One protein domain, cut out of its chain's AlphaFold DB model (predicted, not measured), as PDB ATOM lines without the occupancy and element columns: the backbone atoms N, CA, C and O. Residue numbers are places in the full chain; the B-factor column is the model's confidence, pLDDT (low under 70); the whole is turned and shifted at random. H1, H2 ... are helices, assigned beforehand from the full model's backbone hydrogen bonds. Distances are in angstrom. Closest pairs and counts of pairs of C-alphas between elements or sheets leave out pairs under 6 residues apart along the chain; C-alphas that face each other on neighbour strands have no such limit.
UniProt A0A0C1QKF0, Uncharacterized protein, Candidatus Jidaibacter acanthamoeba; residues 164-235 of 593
ATOM      1  N   PHE A 164     -22.932 -24.406 -53.113       87.25
ATOM      2  CA  PHE A 164     -23.480 -24.489 -51.768       87.25
ATOM      3  C   PHE A 164     -22.439 -25.006 -50.764       87.25
ATOM      4  O   PHE A 164     -22.160 -24.347 -49.763       87.25
ATOM      5  N   GLU A 165     -21.812 -26.139 -51.082       87.38
ATOM      6  CA  GLU A 165     -20.803 -26.779 -50.231       87.38
ATOM      7  C   GLU A 165     -19.537 -25.926 -50.111       87.38
ATOM      8  O   GLU A 165     -19.044 -25.724 -49.005       87.38
ATOM      9  N   LYS A 166     -19.041 -25.363 -51.224       85.44
ATOM     10  CA  LYS A 166     -17.861 -24.477 -51.216       85.44
ATOM     11  C   LYS A 166     -18.043 -23.307 -50.269       85.44
ATOM     12  O   LYS A 166     -17.168 -23.047 -49.453       85.44
ATOM     13  N   ARG A 167     -19.202 -22.651 -50.333       87.62
ATOM     14  CA  ARG A 167     -19.512 -21.539 -49.440       87.62
ATOM     15  C   ARG A 167     -19.607 -21.987 -47.977       87.62
ATOM     16  O   ARG A 167     -19.164 -21.249 -47.108       87.62
ATOM     17  N   GLY A 168     -20.131 -23.184 -47.700       89.31
ATOM     18  CA  GLY A 168     -20.144 -23.755 -46.347       89.31
ATOM     19  C   GLY A 168     -18.732 -23.919 -45.779       89.31
ATOM     20  O   GLY A 168     -18.436 -23.421 -44.696       89.31
ATOM     21  N   PHE A 169     -17.835 -24.528 -46.555       87.12
ATOM     22  CA  PHE A 169     -16.423 -24.663 -46.196       87.12
ATOM     23  C   PHE A 169     -15.697 -23.315 -46.077       87.12
ATOM     24  O   PHE A 169     -14.910 -23.143 -45.160       87.12
ATOM     25  N   GLU A 170     -15.959 -22.341 -46.953       85.62
ATOM     26  CA  GLU A 170     -15.367 -20.995 -46.854       85.62
ATOM     27  C   GLU A 170     -15.738 -20.297 -45.539       85.62
ATOM     28  O   GLU A 170     -14.880 -19.702 -44.892       85.62
ATOM     29  N   ILE A 171     -17.009 -20.378 -45.127       87.81
ATOM     30  CA  ILE A 171     -17.464 -19.780 -43.865       87.81
ATOM     31  C   ILE A 171     -16.782 -20.472 -42.677       87.81
ATOM     32  O   ILE A 171     -16.298 -19.798 -41.770       87.81
ATOM     33  N   LEU A 172     -16.700 -21.805 -42.691       85.62
ATOM     34  CA  LEU A 172     -16.015 -22.559 -41.641       85.62
ATOM     35  C   LEU A 172     -14.499 -22.292 -41.609       85.62
ATOM     36  O   LEU A 172     -13.921 -22.168 -40.536       85.62
ATOM     37  N   ALA A 173     -13.849 -22.125 -42.761       80.50
ATOM     38  CA  ALA A 173     -12.437 -21.756 -42.822       80.50
ATOM     39  C   ALA A 173     -12.190 -20.372 -42.201       80.50
ATOM     40  O   ALA A 173     -11.212 -20.183 -41.484       80.50
ATOM     41  N   ASN A 174     -13.103 -19.418 -42.413       78.06
ATOM     42  CA  ASN A 174     -13.018 -18.081 -41.821       78.06
ATOM     43  C   ASN A 174     -13.153 -18.088 -40.286       78.06
ATOM     44  O   ASN A 174     -12.549 -17.245 -39.622       78.06
ATOM     45  N   LEU A 175     -13.880 -19.055 -39.709       77.62
ATOM     46  CA  LEU A 175     -13.965 -19.239 -38.252       77.62
ATOM     47  C   LEU A 175     -12.616 -19.593 -37.626       77.62
ATOM     48  O   LEU A 175     -12.292 -19.081 -36.556       77.62
ATOM     49  N   ASN A 176     -11.805 -20.408 -38.306       66.50
ATOM     50  CA  ASN A 176     -10.471 -20.786 -37.826       66.50
ATOM     51  C   ASN A 176      -9.507 -19.588 -37.737       66.50
ATOM     52  O   ASN A 176      -8.498 -19.661 -37.040       66.50
ATOM     53  N   PHE A 177      -9.837 -18.463 -38.381       62.62
ATOM     54  CA  PHE A 177      -9.114 -17.194 -38.258       62.62
ATOM     55  C   PHE A 177      -9.688 -16.261 -37.173       62.62
ATOM     56  O   PHE A 177      -9.296 -15.097 -37.094       62.62
ATOM     57  N   GLY A 178     -10.606 -16.750 -36.330       61.81
ATOM     58  CA  GLY A 178     -11.177 -16.006 -35.203       61.81
ATOM     59  C   GLY A 178     -12.275 -15.009 -35.581       61.81
ATOM     60  O   GLY A 178     -12.614 -14.141 -34.775       61.81
ATOM     61  N   ALA A 179     -12.833 -15.099 -36.792       72.44
ATOM     62  CA  ALA A 179     -13.934 -14.239 -37.214       72.44
ATOM     63  C   ALA A 179     -15.242 -14.621 -36.498       72.44
ATOM     64  O   ALA A 179     -15.606 -15.793 -36.419       72.44
ATOM     65  N   ALA A 180     -15.981 -13.623 -36.007       82.06
ATOM     66  CA  ALA A 180     -17.334 -13.841 -35.504       82.06
ATOM     67  C   ALA A 180     -18.301 -14.089 -36.673       82.06
ATOM     68  O   ALA A 180     -18.246 -13.384 -37.680       82.06
ATOM     69  N   LEU A 181     -19.216 -15.051 -36.524       87.00
ATOM     70  CA  LEU A 181     -20.232 -15.325 -37.543       87.00
ATOM     71  C   LEU A 181     -21.326 -14.264 -37.534       87.00
ATOM     72  O   LEU A 181     -21.915 -13.961 -36.493       87.00
ATOM     73  N   SER A 182     -21.676 -13.778 -38.720       91.62
ATOM     74  CA  SER A 182     -22.932 -13.061 -38.915       91.62
ATOM     75  C   SER A 182     -24.138 -14.001 -38.768       91.62
ATOM     76  O   SER A 182     -24.038 -15.221 -38.918       91.62
ATOM     77  N   LYS A 183     -25.325 -13.432 -38.526       91.69
ATOM     78  CA  LYS A 183     -26.578 -14.205 -38.453       91.69
ATOM     79  C   LYS A 183     -26.869 -14.970 -39.752       91.69
ATOM     80  O   LYS A 183     -27.375 -16.087 -39.709       91.69
ATOM     81  N   GLU A 184     -26.540 -14.379 -40.898       93.12
ATOM     82  CA  GLU A 184     -26.710 -15.012 -42.210       93.12
ATOM     83  C   GLU A 184     -25.780 -16.217 -42.374       93.12
ATOM     84  O   GLU A 184     -26.205 -17.269 -42.846       93.12
ATOM     85  N   GLU A 185     -24.531 -16.101 -41.920       93.25
ATOM     86  CA  GLU A 185     -23.573 -17.207 -41.934       93.25
ATOM     87  C   GLU A 185     -23.970 -18.323 -40.964       93.25
ATOM     88  O   GLU A 185     -23.871 -19.492 -41.329       93.25
ATOM     89  N   GLN A 186     -24.501 -17.996 -39.782       93.50
ATOM     90  CA  GLN A 186     -25.055 -18.992 -38.855       93.50
ATOM     91  C   GLN A 186     -26.201 -19.786 -39.493       93.50
ATOM     92  O   GLN A 186     -26.218 -21.014 -39.427       93.50
ATOM     93  N   GLN A 187     -27.141 -19.101 -40.152       94.06
ATOM     94  CA  GLN A 187     -28.253 -19.741 -40.863       94.06
ATOM     95  C   GLN A 187     -27.779 -20.584 -42.048       94.06
ATOM     96  O   GLN A 187     -28.335 -21.649 -42.321       94.06
ATOM     97  N   TYR A 188     -26.756 -20.113 -42.760       94.94
ATOM     98  CA  TYR A 188     -26.165 -20.846 -43.869       94.94
ATOM     99  C   TYR A 188     -25.499 -22.135 -43.386       94.94
ATOM    100  O   TYR A 188     -25.757 -23.207 -43.934       94.94
ATOM    101  N   LEU A 189     -24.680 -22.043 -42.335       93.75
ATOM    102  CA  LEU A 189     -24.028 -23.201 -41.738       93.75
ATOM    103  C   LEU A 189     -25.043 -24.186 -41.164       93.75
ATOM    104  O   LEU A 189     -24.863 -25.382 -41.350       93.75
ATOM    105  N   ALA A 190     -26.136 -23.718 -40.557       93.06
ATOM    106  CA  ALA A 190     -27.200 -24.600 -40.078       93.06
ATOM    107  C   ALA A 190     -27.745 -25.480 -41.214       93.06
ATOM    108  O   ALA A 190     -27.738 -26.703 -41.100       93.06
ATOM    109  N   LYS A 191     -28.094 -24.879 -42.358       94.06
ATOM    110  CA  LYS A 191     -28.536 -25.618 -43.554       94.06
ATOM    111  C   LYS A 191     -27.451 -26.532 -44.121       94.06
ATOM    112  O   LYS A 191     -27.754 -27.591 -44.657       94.06
ATOM    113  N   PHE A 192     -26.188 -26.114 -44.050       93.69
ATOM    114  CA  PHE A 192     -25.063 -26.909 -44.537       93.69
ATOM    115  C   PHE A 192     -24.824 -28.160 -43.683       93.69
ATOM    116  O   PHE A 192     -24.636 -29.242 -44.234       93.69
ATOM    117  N   PHE A 193     -24.904 -28.047 -42.355       91.88
ATOM    118  CA  PHE A 193     -24.829 -29.201 -41.460       91.88
ATOM    119  C   PHE A 193     -26.071 -30.086 -41.560       91.88
ATOM    120  O   PHE A 193     -25.915 -31.300 -41.578       91.88
ATOM    121  N   GLU A 194     -27.276 -29.520 -41.705       91.06
ATOM    122  CA  GLU A 194     -28.485 -30.300 -42.014       91.06
ATOM    123  C   GLU A 194     -28.323 -31.107 -43.303       91.06
ATOM    124  O   GLU A 194     -28.611 -32.298 -43.324       91.06
ATOM    125  N   TYR A 195     -27.804 -30.478 -44.361       90.00
ATOM    126  CA  TYR A 195     -27.506 -31.142 -45.628       90.00
ATOM    127  C   TYR A 195     -26.502 -32.292 -45.476       90.00
ATOM    128  O   TYR A 195     -26.566 -33.255 -46.240       90.00
ATOM    129  N   ALA A 196     -25.567 -32.187 -44.531       89.62
ATOM    130  CA  ALA A 196     -24.546 -33.197 -44.288       89.62
ATOM    131  C   ALA A 196     -25.047 -34.383 -43.445       89.62
ATOM    132  O   ALA A 196     -24.406 -35.431 -43.454       89.62
ATOM    133  N   ILE A 197     -26.166 -34.256 -42.724       87.50
ATOM    134  CA  ILE A 197     -26.728 -35.362 -41.936       87.50
ATOM    135  C   ILE A 197     -27.119 -36.506 -42.873       87.50
ATOM    136  O   ILE A 197     -27.873 -36.299 -43.819       87.50
ATOM    137  N   ASP A 198     -26.590 -37.703 -42.601       82.12
ATOM    138  CA  ASP A 198     -26.848 -38.935 -43.367       82.12
ATOM    139  C   ASP A 198     -26.720 -38.797 -44.902       82.12
ATOM    140  O   ASP A 198     -27.341 -39.499 -45.700       82.12
ATOM    141  N   ASN A 199     -25.878 -37.879 -45.368       83.00
ATOM    142  CA  ASN A 199     -25.718 -37.662 -46.798       83.00
ATOM    143  C   ASN A 199     -24.578 -38.516 -47.366       83.00
ATOM    144  O   ASN A 199     -23.441 -38.062 -47.519       83.00
ATOM    145  N   GLN A 200     -24.874 -39.779 -47.685       79.19
ATOM    146  CA  GLN A 200     -23.875 -40.725 -48.209       79.19
ATOM    147  C   GLN A 200     -23.283 -40.298 -49.561       79.19
ATOM    148  O   GLN A 200     -22.115 -40.586 -49.845       79.19
ATOM    149  N   GLU A 201     -24.051 -39.578 -50.384       81.62
ATOM    150  CA  GLU A 201     -23.560 -39.026 -51.648       81.62
ATOM    151  C   GLU A 201     -22.485 -37.965 -51.386       81.62
ATOM    152  O   GLU A 201     -21.389 -38.023 -51.951       81.62
ATOM    153  N   PHE A 202     -22.763 -37.040 -50.463       82.25
ATOM    154  CA  PHE A 202     -21.800 -36.038 -50.022       82.25
ATOM    155  C   PHE A 202     -20.567 -36.682 -49.375       82.25
ATOM    156  O   PHE A 202     -19.441 -36.304 -49.701       82.25
ATOM    157  N   ASN A 203     -20.747 -37.712 -48.539       79.06
ATOM    158  CA  ASN A 203     -19.643 -38.455 -47.918       79.06
ATOM    159  C   ASN A 203     -18.718 -39.113 -48.954       79.06
ATOM    160  O   ASN A 203     -17.488 -39.009 -48.876       79.06
ATOM    161  N   SER A 204     -19.319 -39.768 -49.949       77.19
ATOM    162  CA  SER A 204     -18.602 -40.431 -51.038       77.19
ATOM    163  C   SER A 204     -17.843 -39.411 -51.885       77.19
ATOM    164  O   SER A 204     -16.664 -39.609 -52.185       77.19
ATOM    165  N   ARG A 205     -18.476 -38.273 -52.200       79.44
ATOM    166  CA  ARG A 205     -17.851 -37.168 -52.938       79.44
ATOM    167  C   ARG A 205     -16.688 -36.548 -52.160       79.44
ATOM    168  O   ARG A 205     -15.617 -36.381 -52.737       79.44
ATOM    169  N   ILE A 206     -16.838 -36.290 -50.857       77.94
ATOM    170  CA  ILE A 206     -15.728 -35.844 -49.998       77.94
ATOM    171  C   ILE A 206     -14.566 -36.844 -50.046       77.94
ATOM    172  O   ILE A 206     -13.416 -36.436 -50.197       77.94
ATOM    173  N   THR A 207     -14.845 -38.147 -49.947       75.62
ATOM    174  CA  THR A 207     -13.803 -39.187 -49.955       75.62
ATOM    175  C   THR A 207     -12.996 -39.179 -51.255       75.62
ATOM    176  O   THR A 207     -11.771 -39.251 -51.215       75.62
ATOM    177  N   ARG A 208     -13.660 -39.031 -52.407       73.00
ATOM    178  CA  ARG A 208     -12.981 -38.917 -53.710       73.00
ATOM    179  C   ARG A 208     -12.156 -37.638 -53.819       73.00
ATOM    180  O   ARG A 208     -11.025 -37.674 -54.292       73.00
ATOM    181  N   ILE A 209     -12.705 -36.521 -53.340       70.88
ATOM    182  CA  ILE A 209     -12.061 -35.205 -53.377       70.88
ATOM    183  C   ILE A 209     -10.823 -35.149 -52.469       70.88
ATOM    184  O   ILE A 209      -9.816 -34.582 -52.879       70.88
ATOM    185  N   LEU A 210     -10.854 -35.769 -51.282       69.69
ATOM    186  CA  LEU A 210      -9.702 -35.853 -50.367       69.69
ATOM    187  C   LEU A 210      -8.491 -36.564 -50.989       69.69
ATOM    188  O   LEU A 210      -7.356 -36.263 -50.632       69.69
ATOM    189  N   ASN A 211      -8.723 -37.467 -51.943       66.31
ATOM    190  CA  ASN A 211      -7.662 -38.167 -52.667       66.31
ATOM    191  C   ASN A 211      -7.111 -37.356 -53.860       66.31
ATOM    192  O   ASN A 211      -6.188 -37.812 -54.536       66.31
ATOM    193  N   ASN A 212      -7.665 -36.169 -54.138       64.19
ATOM    194  CA  ASN A 212      -7.221 -35.288 -55.213       64.19
ATOM    195  C   ASN A 212      -6.261 -34.203 -54.695       64.19
ATOM    196  O   ASN A 212      -6.409 -33.661 -53.605       64.19
ATOM    197  N   ASN A 213      -5.305 -33.811 -55.536       58.75
ATOM    198  CA  ASN A 213      -4.265 -32.819 -55.227       58.75
ATOM    199  C   ASN A 213      -4.740 -31.346 -55.293       58.75
ATOM    200  O   ASN A 213      -3.909 -30.443 -55.435       58.75
ATOM    201  N   ASP A 214      -6.046 -31.089 -55.212       69.94
ATOM    202  CA  ASP A 214      -6.645 -29.756 -55.354       69.94
ATOM    203  C   ASP A 214      -6.247 -28.819 -54.192       69.94
ATOM    204  O   ASP A 214      -6.237 -29.213 -53.024       69.94
ATOM    205  N   GLN A 215      -5.890 -27.568 -54.507       71.25
ATOM    206  CA  GLN A 215      -5.392 -26.600 -53.522       71.25
ATOM    207  C   GLN A 215      -6.429 -26.270 -52.441       71.25
ATOM    208  O   GLN A 215      -6.070 -26.107 -51.276       71.25
ATOM    209  N   PHE A 216      -7.713 -26.190 -52.804       71.81
ATOM    210  CA  PHE A 216      -8.786 -25.952 -51.845       71.81
ATOM    211  C   PHE A 216      -8.876 -27.103 -50.845       71.81
ATOM    212  O   PHE A 216      -9.025 -26.865 -49.651       71.81
ATOM    213  N   VAL A 217      -8.731 -28.343 -51.315       73.62
ATOM    214  CA  VAL A 217      -8.775 -29.543 -50.469       73.62
ATOM    215  C   VAL A 217      -7.609 -29.563 -49.494       73.62
ATOM    216  O   VAL A 217      -7.829 -29.749 -48.303       73.62
ATOM    217  N   ARG A 218      -6.382 -29.303 -49.966       73.62
ATOM    218  CA  ARG A 218      -5.200 -29.254 -49.089       73.62
ATOM    219  C   ARG A 218      -5.331 -28.190 -48.006       73.62
ATOM    220  O   ARG A 218      -5.016 -28.460 -46.855       73.62
ATOM    221  N   ASN A 219      -5.837 -27.011 -48.367       76.25
ATOM    222  CA  ASN A 219      -6.020 -25.909 -47.426       76.25
ATOM    223  C   ASN A 219      -7.119 -26.181 -46.381       76.25
ATOM    224  O   ASN A 219      -7.162 -25.488 -45.372       76.25
ATOM    225  N   ASN A 220      -8.006 -27.155 -46.617       75.38
ATOM    226  CA  ASN A 220      -9.191 -27.414 -45.792       75.38
ATOM    227  C   ASN A 220      -9.307 -28.883 -45.334       75.38
ATOM    228  O   ASN A 220     -10.389 -29.321 -44.944       75.38
ATOM    229  N   ALA A 221      -8.227 -29.667 -45.404       78.38
ATOM    230  CA  ALA A 221      -8.278 -31.125 -45.275       78.38
ATOM    231  C   ALA A 221      -8.846 -31.608 -43.929       78.38
ATOM    232  O   ALA A 221      -9.666 -32.526 -43.911       78.38
ATOM    233  N   GLU A 222      -8.454 -30.974 -42.820       78.62
ATOM    234  CA  GLU A 222      -8.922 -31.318 -41.467       78.62
ATOM    235  C   GLU A 222     -10.433 -31.111 -41.326       78.62
ATOM    236  O   GLU A 222     -11.167 -32.041 -41.004       78.62
ATOM    237  N   MET A 223     -10.923 -29.926 -41.693       81.44
ATOM    238  CA  MET A 223     -12.350 -29.597 -41.677       81.44
ATOM    239  C   MET A 223     -13.173 -30.519 -42.589       81.44
ATOM    240  O   MET A 223     -14.267 -30.959 -42.231       81.44
ATOM    241  N   ILE A 224     -12.657 -30.830 -43.782       81.88
ATOM    242  CA  ILE A 224     -13.301 -31.775 -44.700       81.88
ATOM    243  C   ILE A 224     -13.376 -33.172 -44.058       81.88
ATOM    244  O   ILE A 224     -14.408 -33.844 -44.165       81.88
ATOM    245  N   ALA A 225     -12.321 -33.611 -43.366       81.56
ATOM    246  CA  ALA A 225     -12.302 -34.882 -42.648       81.56
ATOM    247  C   ALA A 225     -13.298 -34.903 -41.474       81.56
ATOM    248  O   ALA A 225     -13.999 -35.902 -41.293       81.56
ATOM    249  N   GLU A 226     -13.429 -33.806 -40.727       83.12
ATOM    250  CA  GLU A 226     -14.409 -33.670 -39.644       83.12
ATOM    251  C   GLU A 226     -15.853 -33.717 -40.155       83.12
ATOM    252  O   GLU A 226     -16.671 -34.462 -39.615       83.12
ATOM    253  N   LEU A 227     -16.168 -33.004 -41.242       84.88
ATOM    254  CA  LEU A 227     -17.496 -33.035 -41.867       84.88
ATOM    255  C   LEU A 227     -17.841 -34.407 -42.448       84.88
ATOM    256  O   LEU A 227     -18.973 -34.884 -42.314       84.88
ATOM    257  N   ARG A 228     -16.859 -35.089 -43.045       84.81
ATOM    258  CA  ARG A 228     -17.011 -36.487 -43.463       84.81
ATOM    259  C   ARG A 228     -17.318 -37.382 -42.266       84.81
ATOM    260  O   ARG A 228     -18.211 -38.227 -42.348       84.81
ATOM    261  N   ALA A 229     -16.594 -37.212 -41.161       83.81
ATOM    262  CA  ALA A 229     -16.830 -37.976 -39.944       83.81
ATOM    263  C   ALA A 229     -18.230 -37.700 -39.378       83.81
ATOM    264  O   ALA A 229     -18.935 -38.652 -39.054       83.81
ATOM    265  N   PHE A 230     -18.662 -36.438 -39.324       86.44
ATOM    266  CA  PHE A 230     -20.005 -36.037 -38.897       86.44
ATOM    267  C   PHE A 230     -21.099 -36.712 -39.735       86.44
ATOM    268  O   PHE A 230     -21.986 -37.371 -39.192       86.44
ATOM    269  N   THR A 231     -20.978 -36.641 -41.061       85.56
ATOM    270  CA  THR A 231     -21.905 -37.287 -42.006       85.56
ATOM    271  C   THR A 231     -21.993 -38.797 -41.752       85.56
ATOM    272  O   THR A 231     -23.071 -39.367 -41.620       85.56
ATOM    273  N   TYR A 232     -20.846 -39.467 -41.604       82.94
ATOM    274  CA  TYR A 232     -20.800 -40.915 -41.375       82.94
ATOM    275  C   TYR A 232     -21.347 -41.331 -40.000       82.94
ATOM    276  O   TYR A 232     -21.908 -42.419 -39.851       82.94
ATOM    277  N   LYS A 233     -21.155 -40.500 -38.971       84.19
ATOM    278  CA  LYS A 233     -21.633 -40.745 -37.601       84.19
ATOM    279  C   LYS A 233     -23.116 -40.410 -37.409       84.19
ATOM    280  O   LYS A 233     -23.664 -40.763 -36.371       84.19
ATOM    281  N   THR A 234     -23.749 -39.749 -38.375       83.62
ATOM    282  CA  THR A 234     -25.182 -39.407 -38.357       83.62
ATOM    283  C   THR A 234     -26.017 -40.263 -39.314       83.62
ATOM    284  O   THR A 234     -27.199 -40.010 -39.467       83.62
ATOM    285  N   ALA A 235     -25.433 -41.306 -39.912       77.81
ATOM    286  CA  ALA A 235     -26.046 -42.097 -40.981       77.81
ATOM    287  C   ALA A 235     -27.249 -42.995 -40.598       77.81
ATOM    288  O   ALA A 235     -27.790 -43.698 -41.438       77.81
TER     289      ALA A 235
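AT A GLANCE: This is residues 164 to 235 of the 593 residues of an uncharacterized protein of Candidatus Jidaibacter acanthamoeba (UniProt A0A0C1QKF0). The longest helix, H2, makes a corner at its Ala 196 end with two helices side by side, H3 and H5; H1 fills the angle between H2 and H5, and short H4 sits at the pair's other end. The printed part has 72 residues with five named helices, H1 to H5 in order, and no named strand. It is all helix, compact with a radius of gyration of the C-alphas of 12.1 A, and spans 31 by 27 by 18 A.

HOW THE PARTS SIT: Start at H2, residues 183 to 196: H1, residues 164 to 175, touches it at a steep tilt of 57 degrees, closest at C-alphas 168 and 189, 6.1 A. The hub is H5, residues 221 to 233. Its residues 223 to 224 touch residues 169 to 173 of H1, closest at C-alphas 223 and 169, 7.8 A. H2 only just touches H5, through residue 196 alone, with 3 pairs of C-alphas within 8 A, the closest 196 and 231, 5.4 A. H3, residues 200 to 210, touches H5 at a shallow 24 degrees, opposite ways, closest at C-alphas 203 and 228, 5.5 A. H4, residues 215 to 219, touches no helix. Every O i to N i+4 pair in the five helices is within hydrogen-bond range.

IN THESE COORDINATES: Find C-alpha 183 at (-26.578, -14.205, -38.453); H2 runs 20.0 A from there. H1 is 17.3 A long, H3 15.1 A; H5 runs 18.2 A to C-alpha 233 at (-21.633, -40.745, -37.601).

THE WHOLE: The farthest C-alphas, 183 and 211, are 33.7 A apart. The printed part has no cut and no long link; pLDDT is under 70 at residues 176 to 178 and 210 to 214.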